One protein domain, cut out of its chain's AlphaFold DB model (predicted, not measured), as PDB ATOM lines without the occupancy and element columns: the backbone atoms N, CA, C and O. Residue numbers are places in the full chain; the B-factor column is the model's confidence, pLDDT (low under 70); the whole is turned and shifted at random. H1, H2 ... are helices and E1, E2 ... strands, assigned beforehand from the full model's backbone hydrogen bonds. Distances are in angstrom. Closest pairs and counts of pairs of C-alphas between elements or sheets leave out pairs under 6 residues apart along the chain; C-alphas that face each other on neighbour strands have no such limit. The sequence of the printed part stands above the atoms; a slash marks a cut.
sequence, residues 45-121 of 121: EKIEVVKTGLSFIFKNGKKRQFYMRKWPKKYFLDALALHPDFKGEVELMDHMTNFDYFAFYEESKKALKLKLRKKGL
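What this domain is: This is residues 45 to 121 of the 121 residues of the protein "Pore-forming peptide, putative" of Streptococcus sp. HSISS2 (UniProt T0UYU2). A small four-stranded sheet with helix H1 packed along one face makes a compact body, and a long helix, H2, runs away from that body as an arm, with residues 106 to 121 sticking out free. The arm makes the length: the C-alphas span 49 by 28 by 21 A, an elongated outline, while the body without the free stretch spans 31 by 25 by 18 A. The printed part has 77 residues, with four named strands and two named helices in the order E1, E2, E3, H1, E4, H2. The sheet runs E3, E2, E1, E4 and is mixed, and the class is mixed, helices and strands. The whole is loose, with a radius of gyration of the C-alphas of 15.1 A.

Where its parts are: E1, residues 45 to 50, begins at C-alpha 45 at (-0.368, -19.961, 36.096) and is 16.6 A long. E2 is residues 53 to 58, 16.5 A long, and E3 is residues 63 to 67. H1, residues 70 to 81, is 16.8 A long and begins at C-alpha 70 at (5.712, -4.840, 20.761). E4 is residues 89 to 92. H2, residues 103 to 119, is 24.8 A long and ends at C-alpha 119 at (-30.947, -2.764, 34.597).

How they stand to each other: E1, E2 and E3 form a meander, each strand the antiparallel neighbour of the one before. E1 and E2 are a hairpin, with N 48 and O 55 2.9 A apart, within hydrogen-bond range. E2 and E3 are a hairpin too, with N 54 and O 66 2.8 A apart, also within range. E4 is the parallel neighbour of E1 at 15 degrees, with N 47 and O 89 2.8 A apart, within range. E3 and E4 are the edge strands. E3, H1 and E4 form a split strand-helix-strand unit, two strands running the same way with E2 and E1 between them, and its crossover is right-handed. H1 is on the sheet at a height of 9.8 A, over E1 and only just over E2, on which 3 of its 12 C-alphas fall. It runs along the strands, at 17 degrees to E1 on the local plane. The closest C-alphas of E2 and H1 are those of Gly 53 and Lys 73, 7.3 A apart. H2 is not on the sheet, and it is apart from H1. Each O i to N i+4 pair of H1 is within hydrogen-bond range, and 12 of 13 are in H2.

The domain as a whole: The C-alphas farthest apart are those of Tyr 67 and Leu 121, 49.7 A. The printed part has no cut, and no link is long. The model's mean pLDDT over the printed part is 71.6, and residues 94 to 121 are under 70.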
ATOM      1  N   GLU A  45       0.080 -20.573  34.850       87.56
ATOM      2  CA  GLU A  45      -0.368 -19.961  36.096       87.56
ATOM      3  C   GLU A  45      -0.270 -18.443  36.008       87.56
ATOM      4  O   GLU A  45      -1.212 -17.731  36.344       87.56
ATOM      5  N   LYS A  46       0.859 -17.950  35.491       88.56
ATOM      6  CA  LYS A  46       1.144 -16.523  35.438       88.56
ATOM      7  C   LYS A  46       1.975 -16.153  34.217       88.56
ATOM      8  O   LYS A  46       2.842 -16.913  33.778       88.56
ATOM      9  N   ILE A  47       1.712 -14.977  33.662       87.62
ATOM     10  CA  ILE A  47       2.449 -14.407  32.535       87.62
ATOM     11  C   ILE A  47       3.019 -13.065  32.954       87.62
ATOM     12  O   ILE A  47       2.284 -12.109  33.169       87.62
ATOM     13  N   GLU A  48       4.340 -12.982  33.009       87.38
ATOM     14  CA  GLU A  48       5.044 -11.725  33.225       87.38
ATOM     15  C   GLU A  48       5.357 -11.085  31.873       87.38
ATOM     16  O   GLU A  48       6.019 -11.674  31.008       87.38
ATOM     17  N   VAL A  49       4.914  -9.852  31.687       84.25
ATOM     18  CA  VAL A  49       5.135  -9.090  30.464       84.25
ATOM     19  C   VAL A  49       6.283  -8.112  30.698       84.25
ATOM     20  O   VAL A  49       6.197  -7.212  31.530       84.25
ATOM     21  N   VAL A  50       7.362  -8.263  29.924       82.31
ATOM     22  CA  VAL A  50       8.577  -7.430  30.003       82.31
ATOM     23  C   VAL A  50       8.774  -6.687  28.681       82.31
ATOM     24  O   VAL A  50       8.286  -7.119  27.635       82.31
ATOM     25  N   LYS A  51       9.503  -5.566  28.659       77.44
ATOM     26  CA  LYS A  51       9.747  -4.784  27.428       77.44
ATOM     27  C   LYS A  51      10.248  -5.650  26.263       77.44
ATOM     28  O   LYS A  51       9.721  -5.551  25.155       77.44
ATOM     29  N   THR A  52      11.190  -6.549  26.537       76.56
ATOM     30  CA  THR A  52      11.840  -7.430  25.552       76.56
ATOM     31  C   THR A  52      11.011  -8.661  25.163       76.56
ATOM     32  O   THR A  52      11.317  -9.301  24.155       76.56
ATOM     33  N   GLY A  53       9.958  -9.010  25.914       80.88
ATOM     34  CA  GLY A  53       9.255 -10.276  25.700       80.88
ATOM     35  C   GLY A  53       8.176 -10.629  26.725       80.88
ATOM     36  O   GLY A  53       7.529  -9.755  27.295       80.88
ATOM     37  N   LEU A  54       7.974 -11.930  26.910       85.69
ATOM     38  CA  LEU A  54       7.005 -12.553  27.809       85.69
ATOM     39  C   LEU A  54       7.691 -13.679  28.582       85.69
ATOM     40  O   LEU A  54       8.487 -14.418  28.000       85.69
ATOM     41  N   SER A  55       7.352 -13.855  29.851       86.81
ATOM     42  CA  SER A  55       7.757 -15.016  30.639       86.81
ATOM     43  C   SER A  55       6.523 -15.759  31.125       86.81
ATOM     44  O   SER A  55       5.700 -15.194  31.832       86.81
ATOM     45  N   PHE A  56       6.410 -17.034  30.767       87.31
ATOM     46  CA  PHE A  56       5.374 -17.919  31.289       87.31
ATOM     47  C   PHE A  56       5.888 -18.625  32.535       87.31
ATOM     48  O   PHE A  56       6.976 -19.212  32.515       87.31
ATOM     49  N   ILE A  57       5.077 -18.592  33.580       87.88
ATOM     50  CA  ILE A  57       5.218 -19.379  34.795       87.88
ATOM     51  C   ILE A  57       4.137 -20.452  34.739       87.88
ATOM     52  O   ILE A  57       2.946 -20.158  34.611       87.88
ATOM     53  N   PHE A  58       4.573 -21.706  34.764       88.06
ATOM     54  CA  PHE A  58       3.682 -22.860  34.780       88.06
ATOM     55  C   PHE A  58       3.464 -23.338  36.208       88.06
ATOM     56  O   PHE A  58       4.388 -23.259  37.014       88.06
ATOM     57  N   LYS A  59       2.326 -23.993  36.456       87.25
ATOM     58  CA  LYS A  59       1.994 -24.628  37.750       87.25
ATOM     59  C   LYS A  59       3.059 -25.601  38.267       87.25
ATOM     60  O   LYS A  59       3.159 -25.870  39.453       87.25
ATOM     61  N   ASN A  60       3.882 -26.141  37.367       85.06
ATOM     62  CA  ASN A  60       5.013 -27.015  37.693       85.06
ATOM     63  C   ASN A  60       6.288 -26.230  38.100       85.06
ATOM     64  O   ASN A  60       7.397 -26.734  37.950       85.06
ATOM     65  N   GLY A  61       6.179 -24.945  38.451       80.88
ATOM     66  CA  GLY A  61       7.305 -24.064  38.800       80.88
ATOM     67  C   GLY A  61       8.281 -23.751  37.654       80.88
ATOM     68  O   GLY A  61       9.232 -22.988  37.817       80.88
ATOM     69  N   LYS A  62       8.076 -24.322  36.461       85.62
ATOM     70  CA  LYS A  62       8.935 -24.080  35.298       85.62
ATOM     71  C   LYS A  62       8.686 -22.669  34.767       85.62
ATOM     72  O   LYS A  62       7.546 -22.296  34.508       85.62
ATOM     73  N   LYS A  63       9.766 -21.930  34.507       85.06
ATOM     74  CA  LYS A  63       9.726 -20.619  33.848       85.06
ATOM     75  C   LYS A  63      10.203 -20.729  32.404       85.06
ATOM     76  O   LYS A  63      11.212 -21.377  32.119       85.06
ATOM     77  N   ARG A  64       9.494 -20.098  31.467       83.69
ATOM     78  CA  ARG A  64       9.923 -19.999  30.063       83.69
ATOM     79  C   ARG A  64       9.796 -18.582  29.544       83.69
ATOM     80  O   ARG A  64       8.697 -18.051  29.463       83.69
ATOM     81  N   GLN A  65      10.922 -18.026  29.116       81.94
ATOM     82  CA  GLN A  65      10.988 -16.692  28.541       81.94
ATOM     83  C   GLN A  65      11.005 -16.738  27.012       81.94
ATOM     84  O   GLN A  65      11.721 -17.532  26.393       81.94
ATOM     85  N   PHE A  66      10.236 -15.841  26.410       80.38
ATOM     86  CA  PHE A  66      10.107 -15.670  24.975       80.38
ATOM     87  C   PHE A  66      10.304 -14.210  24.610       80.38
ATOM     88  O   PHE A  66       9.622 -13.328  25.118       80.38
ATOM     89  N   TYR A  67      11.228 -13.961  23.691       77.75
ATOM     90  CA  TYR A  67      11.458 -12.631  23.148       77.75
ATOM     91  C   TYR A  67      10.455 -12.341  22.042       77.75
ATOM     92  O   TYR A  67      10.250 -13.168  21.152       77.75
ATOM     93  N   MET A  68       9.829 -11.167  22.108       75.25
ATOM     94  CA  MET A  68       8.802 -10.770  21.154       75.25
ATOM     95  C   MET A  68       8.777  -9.252  20.979       75.25
ATOM     96  O   MET A  68       8.965  -8.491  21.930       75.25
ATOM     97  N   ARG A  69       8.517  -8.805  19.745       75.44
ATOM     98  CA  ARG A  69       8.306  -7.385  19.417       75.44
ATOM     99  C   ARG A  69       6.997  -6.875  20.049       75.44
ATOM    100  O   ARG A  69       6.103  -7.657  20.360       75.44
ATOM    101  N   LYS A  70       6.869  -5.549  20.173       74.06
ATOM    102  CA  LYS A  70       5.712  -4.840  20.761       74.06
ATOM    103  C   LYS A  70       4.350  -5.293  20.208       74.06
ATOM    104  O   LYS A  70       3.501  -5.712  20.985       74.06
ATOM    105  N   TRP A  71       4.146  -5.209  18.891       77.81
ATOM    106  CA  TRP A  71       2.840  -5.473  18.268       77.81
ATOM    107  C   TRP A  71       2.410  -6.945  18.329       77.81
ATOM    108  O   TRP A  71       1.313  -7.201  18.814       77.81
ATOM    109  N   PRO A  72       3.257  -7.927  17.951       78.31
ATOM    110  CA  PRO A  72       2.892  -9.339  18.073       78.31
ATOM    111  C   PRO A  72       2.577  -9.755  19.511       78.31
ATOM    112  O   PRO A  72       1.679 -10.556  19.738       78.31
ATOM    113  N   LYS A  73       3.284  -9.170  20.487       80.00
ATOM    114  CA  LYS A  73       3.034  -9.400  21.910       80.00
ATOM    115  C   LYS A  73       1.651  -8.912  22.343       80.00
ATOM    116  O   LYS A  73       0.989  -9.620  23.089       80.00
ATOM    117  N   LYS A  74       1.219  -7.738  21.864       78.94
ATOM    118  CA  LYS A  74      -0.123  -7.204  22.142       78.94
ATOM    119  C   LYS A  74      -1.208  -8.144  21.609       78.94
ATOM    120  O   LYS A  74      -1.998  -8.641  22.397       78.94
ATOM    121  N   TYR A  75      -1.168  -8.471  20.315       79.00
ATOM    122  CA  TYR A  75      -2.161  -9.360  19.698       79.00
ATOM    123  C   TYR A  75      -2.195 -10.754  20.329       79.00
ATOM    124  O   TYR A  75      -3.260 -11.342  20.473       79.00
ATOM    125  N   PHE A  76      -1.033 -11.278  20.726       81.62
ATOM    126  CA  PHE A  76      -0.960 -12.548  21.435       81.62
ATOM    127  C   PHE A  76      -1.676 -12.499  22.789       81.62
ATOM    128  O   PHE A  76      -2.454 -13.398  23.089       81.62
ATOM    129  N   LEU A  77      -1.425 -11.461  23.593       81.06
ATOM    130  CA  LEU A  77      -2.097 -11.293  24.883       81.06
ATOM    131  C   LEU A  77      -3.603 -11.091  24.705       81.06
ATOM    132  O   LEU A  77      -4.370 -11.669  25.467       81.06
ATOM    133  N   ASP A  78      -4.020 -10.340  23.682       79.88
ATOM    134  CA  ASP A  78      -5.436 -10.144  23.370       79.88
ATOM    135  C   ASP A  78      -6.113 -11.479  23.025       79.88
ATOM    136  O   ASP A  78      -7.121 -11.837  23.625       79.88
ATOM    137  N   ALA A  79      -5.530 -12.265  22.119       80.12
ATOM    138  CA  ALA A  79      -6.067 -13.574  21.756       80.12
ATOM    139  C   ALA A  79      -6.070 -14.557  22.940       80.12
ATOM    140  O   ALA A  79      -6.999 -15.347  23.094       80.12
ATOM    141  N   LEU A  80      -5.049 -14.491  23.797       83.56
ATOM    142  CA  LEU A  80      -4.962 -15.332  24.985       83.56
ATOM    143  C   LEU A  80      -6.027 -14.969  26.026       83.56
ATOM    144  O   LEU A  80      -6.615 -15.866  26.622       83.56
ATOM    145  N   ALA A  81      -6.303 -13.677  26.220       78.50
ATOM    146  CA  ALA A  81      -7.321 -13.200  27.153       78.50
ATOM    147  C   ALA A  81      -8.750 -13.583  26.732       78.50
ATOM    148  O   ALA A  81      -9.615 -13.746  27.589       78.50
ATOM    149  N   LEU A  82      -8.999 -13.745  25.428       79.12
ATOM    150  CA  LEU A  82     -10.283 -14.216  24.897       79.12
ATOM    151  C   LEU A  82     -10.487 -15.733  25.051       79.12
ATOM    152  O   LEU A  82     -11.612 -16.209  24.904       79.12
ATOM    153  N   HIS A  83      -9.430 -16.500  25.327       78.62
ATOM    154  CA  HIS A  83      -9.504 -17.957  25.351       78.62
ATOM    155  C   HIS A  83     -10.104 -18.472  26.679       78.62
ATOM    156  O   HIS A  83      -9.565 -18.167  27.744       78.62
ATOM    157  N   PRO A  84     -11.161 -19.312  26.663       78.44
ATOM    158  CA  PRO A  84     -11.882 -19.730  27.878       78.44
ATOM    159  C   PRO A  84     -11.035 -20.561  28.859       78.44
ATOM    160  O   PRO A  84     -11.271 -20.540  30.068       78.44
ATOM    161  N   ASP A  85     -10.033 -21.276  28.347       80.25
ATOM    162  CA  ASP A  85      -9.123 -22.099  29.159       80.25
ATOM    163  C   ASP A  85      -8.037 -21.298  29.889       80.25
ATOM    164  O   ASP A  85      -7.353 -21.837  30.765       80.25
ATOM    165  N   PHE A  86      -7.851 -20.022  29.540       80.31
ATOM    166  CA  PHE A  86      -6.872 -19.174  30.202       80.31
ATOM    167  C   PHE A  86      -7.453 -18.620  31.508       80.31
ATOM    168  O   PHE A  86      -8.312 -17.743  31.511       80.31
ATOM    169  N   LYS A  87      -6.972 -19.148  32.637       80.31
ATOM    170  CA  LYS A  87      -7.337 -18.704  33.997       80.31
ATOM    171  C   LYS A  87      -6.146 -18.141  34.779       80.31
ATOM    172  O   LYS A  87      -6.214 -18.037  35.999       80.31
ATOM    173  N   GLY A  88      -5.043 -17.868  34.086       79.31
ATOM    174  CA  GLY A  88      -3.814 -17.377  34.694       79.31
ATOM    175  C   GLY A  88      -3.828 -15.869  34.917       79.31
ATOM    176  O   GLY A  88      -4.627 -15.136  34.333       79.31
ATOM    177  N   GLU A  89      -2.900 -15.402  35.737       81.88
ATOM    178  CA  GLU A  89      -2.692 -13.979  35.987       81.88
ATOM    179  C   GLU A  89      -1.724 -13.386  34.958       81.88
ATOM    180  O   GLU A  89      -0.776 -14.042  34.518       81.88
ATOM    181  N   VAL A  90      -1.940 -12.132  34.559       84.06
ATOM    182  CA  VAL A  90      -1.002 -11.402  33.697       84.06
ATOM    183  C   VAL A  90      -0.456 -10.216  34.473       84.06
ATOM    184  O   VAL A  90      -1.190  -9.283  34.782       84.06
ATOM    185  N   GLU A  91       0.841 -10.246  34.764       82.50
ATOM    186  CA  GLU A  91       1.537  -9.158  35.441       82.50
ATOM    187  C   GLU A  91       2.406  -8.366  34.470       82.50
ATOM    188  O   GLU A  91       3.233  -8.901  33.727       82.50
ATOM    189  N   LEU A  92       2.238  -7.049  34.513       81.50
ATOM    190  CA  LEU A  92       3.084  -6.098  33.810       81.50
ATOM    191  C   LEU A  92       4.256  -5.753  34.728       81.50
ATOM    192  O   LEU A  92       4.059  -5.156  35.778       81.50
ATOM    193  N   MET A  93       5.475  -6.116  34.333       77.50
ATOM    194  CA  MET A  93       6.665  -5.750  35.104       77.50
ATOM    195  C   MET A  93       6.973  -4.250  34.932       77.50
ATOM    196  O   MET A  93       6.747  -3.698  33.849       77.50
ATOM    197  N   ASP A  94       7.518  -3.633  35.989       55.19
ATOM    198  CA  ASP A  94       7.569  -2.200  36.384       55.19
ATOM    199  C   ASP A  94       8.086  -1.135  35.384       55.19
ATOM    200  O   ASP A  94       8.319   0.026  35.718       55.19
ATOM    201  N   HIS A  95       8.238  -1.472  34.109       57.56
ATOM    202  CA  HIS A  95       8.581  -0.528  33.040       57.56
ATOM    203  C   HIS A  95       7.539  -0.502  31.910       57.56
ATOM    204  O   HIS A  95       7.793   0.046  30.836       57.56
ATOM    205  N   MET A  96       6.380  -1.135  32.124       54.16
ATOM    206  CA  MET A  96       5.323  -1.338  31.123       54.16
ATOM    207  C   MET A  96       4.006  -0.627  31.467       54.16
ATOM    208  O   MET A  96       3.076  -0.690  30.669       54.16
ATOM    209  N   THR A  97       3.933   0.094  32.590       53.44
ATOM    210  CA  THR A  97       2.742   0.823  33.078       53.44
ATOM    211  C   THR A  97       2.215   1.865  32.086       53.44
ATOM    212  O   THR A  97       1.053   2.237  32.143       53.44
ATOM    213  N   ASN A  98       3.056   2.309  31.148       52.91
ATOM    214  CA  ASN A  98       2.716   3.297  30.120       52.91
ATOM    215  C   ASN A  98       2.269   2.668  28.783       52.91
ATOM    216  O   ASN A  98       2.117   3.349  27.773       52.91
ATOM    217  N   PHE A  99       2.139   1.341  28.722       56.38
ATOM    218  CA  PHE A  99       1.585   0.667  27.557       56.38
ATOM    219  C   PHE A  99       0.159   0.206  27.850       56.38
ATOM    220  O   PHE A  99      -0.045  -0.768  28.573       56.38
ATOM    221  N   ASP A 100      -0.804   0.840  27.182       56.69
ATOM    222  CA  ASP A 100      -2.201   0.408  27.066       56.69
ATOM    223  C   ASP A 100      -2.322  -0.925  26.300       56.69
ATOM    224  O   ASP A 100      -2.810  -1.010  25.166       56.69
ATOM    225  N   TYR A 101      -1.824  -2.007  26.899       56.84
ATOM    226  CA  TYR A 101      -2.062  -3.360  26.404       56.84
ATOM    227  C   TYR A 101      -3.518  -3.777  26.659       56.84
ATOM    228  O   TYR A 101      -4.078  -4.476  25.827       56.84
ATOM    229  N   PHE A 102      -4.155  -3.286  27.732       57.53
ATOM    230  CA  PHE A 102      -5.493  -3.721  28.164       57.53
ATOM    231  C   PHE A 102      -6.622  -2.696  27.976       57.53
ATOM    232  O   PHE A 102      -7.755  -2.987  28.360       57.53
ATOM    233  N   ALA A 103      -6.370  -1.533  27.365       61.00
ATOM    234  CA  ALA A 103      -7.386  -0.481  27.202       61.00
ATOM    235  C   ALA A 103      -8.689  -0.984  26.545       61.00
ATOM    236  O   ALA A 103      -9.784  -0.608  26.956       61.00
ATOM    237  N   PHE A 104      -8.581  -1.924  25.598       54.66
ATOM    238  CA  PHE A 104      -9.733  -2.526  24.918       54.66
ATOM    239  C   PHE A 104     -10.659  -3.318  25.870       54.66
ATOM    240  O   PHE A 104     -11.878  -3.354  25.701       54.66
ATOM    241  N   TYR A 105     -10.103  -3.920  26.925       54.62
ATOM    242  CA  TYR A 105     -10.871  -4.667  27.926       54.62
ATOM    243  C   TYR A 105     -11.451  -3.776  29.027       54.62
ATOM    244  O   TYR A 105     -12.459  -4.128  29.644       54.62
ATOM    245  N   GLU A 106     -10.864  -2.604  29.277       60.19
ATOM    246  CA  GLU A 106     -11.462  -1.644  30.201       60.19
ATOM    247  C   GLU A 106     -12.778  -1.077  29.671       60.19
ATOM    248  O   GLU A 106     -13.728  -0.922  30.441       60.19
ATOM    249  N   GLU A 107     -12.856  -0.779  28.373       58.91
ATOM    250  CA  GLU A 107     -14.071  -0.236  27.760       58.91
ATOM    251  C   GLU A 107     -15.235  -1.229  27.824       58.91
ATOM    252  O   GLU A 107     -16.349  -0.851  28.193       58.91
ATOM    253  N   SER A 108     -14.979  -2.518  27.575       57.84
ATOM    254  CA  SER A 108     -16.004  -3.561  27.703       57.84
ATOM    255  C   SER A 108     -16.466  -3.753  29.154       57.84
ATOM    256  O   SER A 108     -17.672  -3.842  29.401       57.84
ATOM    257  N   LYS A 109     -15.558  -3.703  30.144       55.12
ATOM    258  CA  LYS A 109     -15.928  -3.690  31.575       55.12
ATOM    259  C   LYS A 109     -16.725  -2.439  31.961       55.12
ATOM    260  O   LYS A 109     -17.712  -2.553  32.692       55.12
ATOM    261  N   LYS A 110     -16.348  -1.256  31.460       55.44
ATOM    262  CA  LYS A 110     -17.076   0.012  31.675       55.44
ATOM    263  C   LYS A 110     -18.487  -0.056  31.077       55.44
ATOM    264  O   LYS A 110     -19.448   0.305  31.758       55.44
ATOM    265  N   ALA A 111     -18.639  -0.606  29.871       55.00
ATOM    266  CA  ALA A 111     -19.932  -0.808  29.215       55.00
ATOM    267  C   ALA A 111     -20.832  -1.811  29.964       55.00
ATOM    268  O   ALA A 111     -22.041  -1.597  30.083       55.00
ATOM    269  N   LEU A 112     -20.253  -2.879  30.524       48.25
ATOM    270  CA  LEU A 112     -20.979  -3.882  31.310       48.25
ATOM    271  C   LEU A 112     -21.449  -3.313  32.660       48.25
ATOM    272  O   LEU A 112     -22.595  -3.524  33.059       48.25
ATOM    273  N   LYS A 113     -20.619  -2.480  33.305       51.28
ATOM    274  CA  LYS A 113     -20.974  -1.740  34.529       51.28
ATOM    275  C   LYS A 113     -22.105  -0.728  34.285       51.28
ATOM    276  O   LYS A 113     -23.010  -0.602  35.108       51.28
ATOM    277  N   LEU A 114     -22.106  -0.058  33.129       55.12
ATOM    278  CA  LEU A 114     -23.185   0.838  32.687       55.12
ATOM    279  C   LEU A 114     -24.495   0.093  32.392       55.12
ATOM    280  O   LEU A 114     -25.564   0.583  32.750       55.12
ATOM    281  N   LYS A 115     -24.432  -1.100  31.785       50.09
ATOM    282  CA  LYS A 115     -25.618  -1.943  31.544       50.09
ATOM    283  C   LYS A 115     -26.237  -2.474  32.839       50.09
ATOM    284  O   LYS A 115     -27.458  -2.489  32.939       50.09
ATOM    285  N   LEU A 116     -25.429  -2.857  33.830       49.72
ATOM    286  CA  LEU A 116     -25.922  -3.287  35.146       49.72
ATOM    287  C   LEU A 116     -26.575  -2.132  35.916       49.72
ATOM    288  O   LEU A 116     -27.652  -2.306  36.471       49.72
ATOM    289  N   ARG A 117     -25.990  -0.928  35.857       48.69
ATOM    290  CA  ARG A 117     -26.588   0.281  36.448       48.69
ATOM    291  C   ARG A 117     -27.906   0.690  35.775       48.69
ATOM    292  O   ARG A 117     -28.765   1.242  36.444       48.69
ATOM    293  N   LYS A 118     -28.079   0.417  34.476       53.59
ATOM    294  CA  LYS A 118     -29.338   0.668  33.749       53.59
ATOM    295  C   LYS A 118     -30.399  -0.426  33.926       53.59
ATOM    296  O   LYS A 118     -31.560  -0.149  33.671       53.59
ATOM    297  N   LYS A 119     -30.018  -1.650  34.314       50.91
ATOM    298  CA  LYS A 119     -30.947  -2.764  34.597       50.91
ATOM    299  C   LYS A 119     -31.392  -2.841  36.066       50.91
ATOM    300  O   LYS A 119     -32.264  -3.641  36.374       50.91
ATOM    301  N   GLY A 120     -30.774  -2.061  36.951       49.56
ATOM    302  CA  GLY A 120     -31.146  -1.923  38.361       49.56
ATOM    303  C   GLY A 120     -31.969  -0.662  38.631       49.56
ATOM    304  O   GLY A 120     -31.584   0.124  39.495       49.56
ATOM    305  N   LEU A 121     -33.034  -0.460  37.851       42.78
ATOM    306  CA  LEU A 121     -34.117   0.501  38.072       42.78
ATOM    307  C   LEU A 121     -35.399  -0.085  37.476       42.78
ATOM    308  O   LEU A 121     -35.331  -0.510  36.299       42.78
TER     309      LEU A 121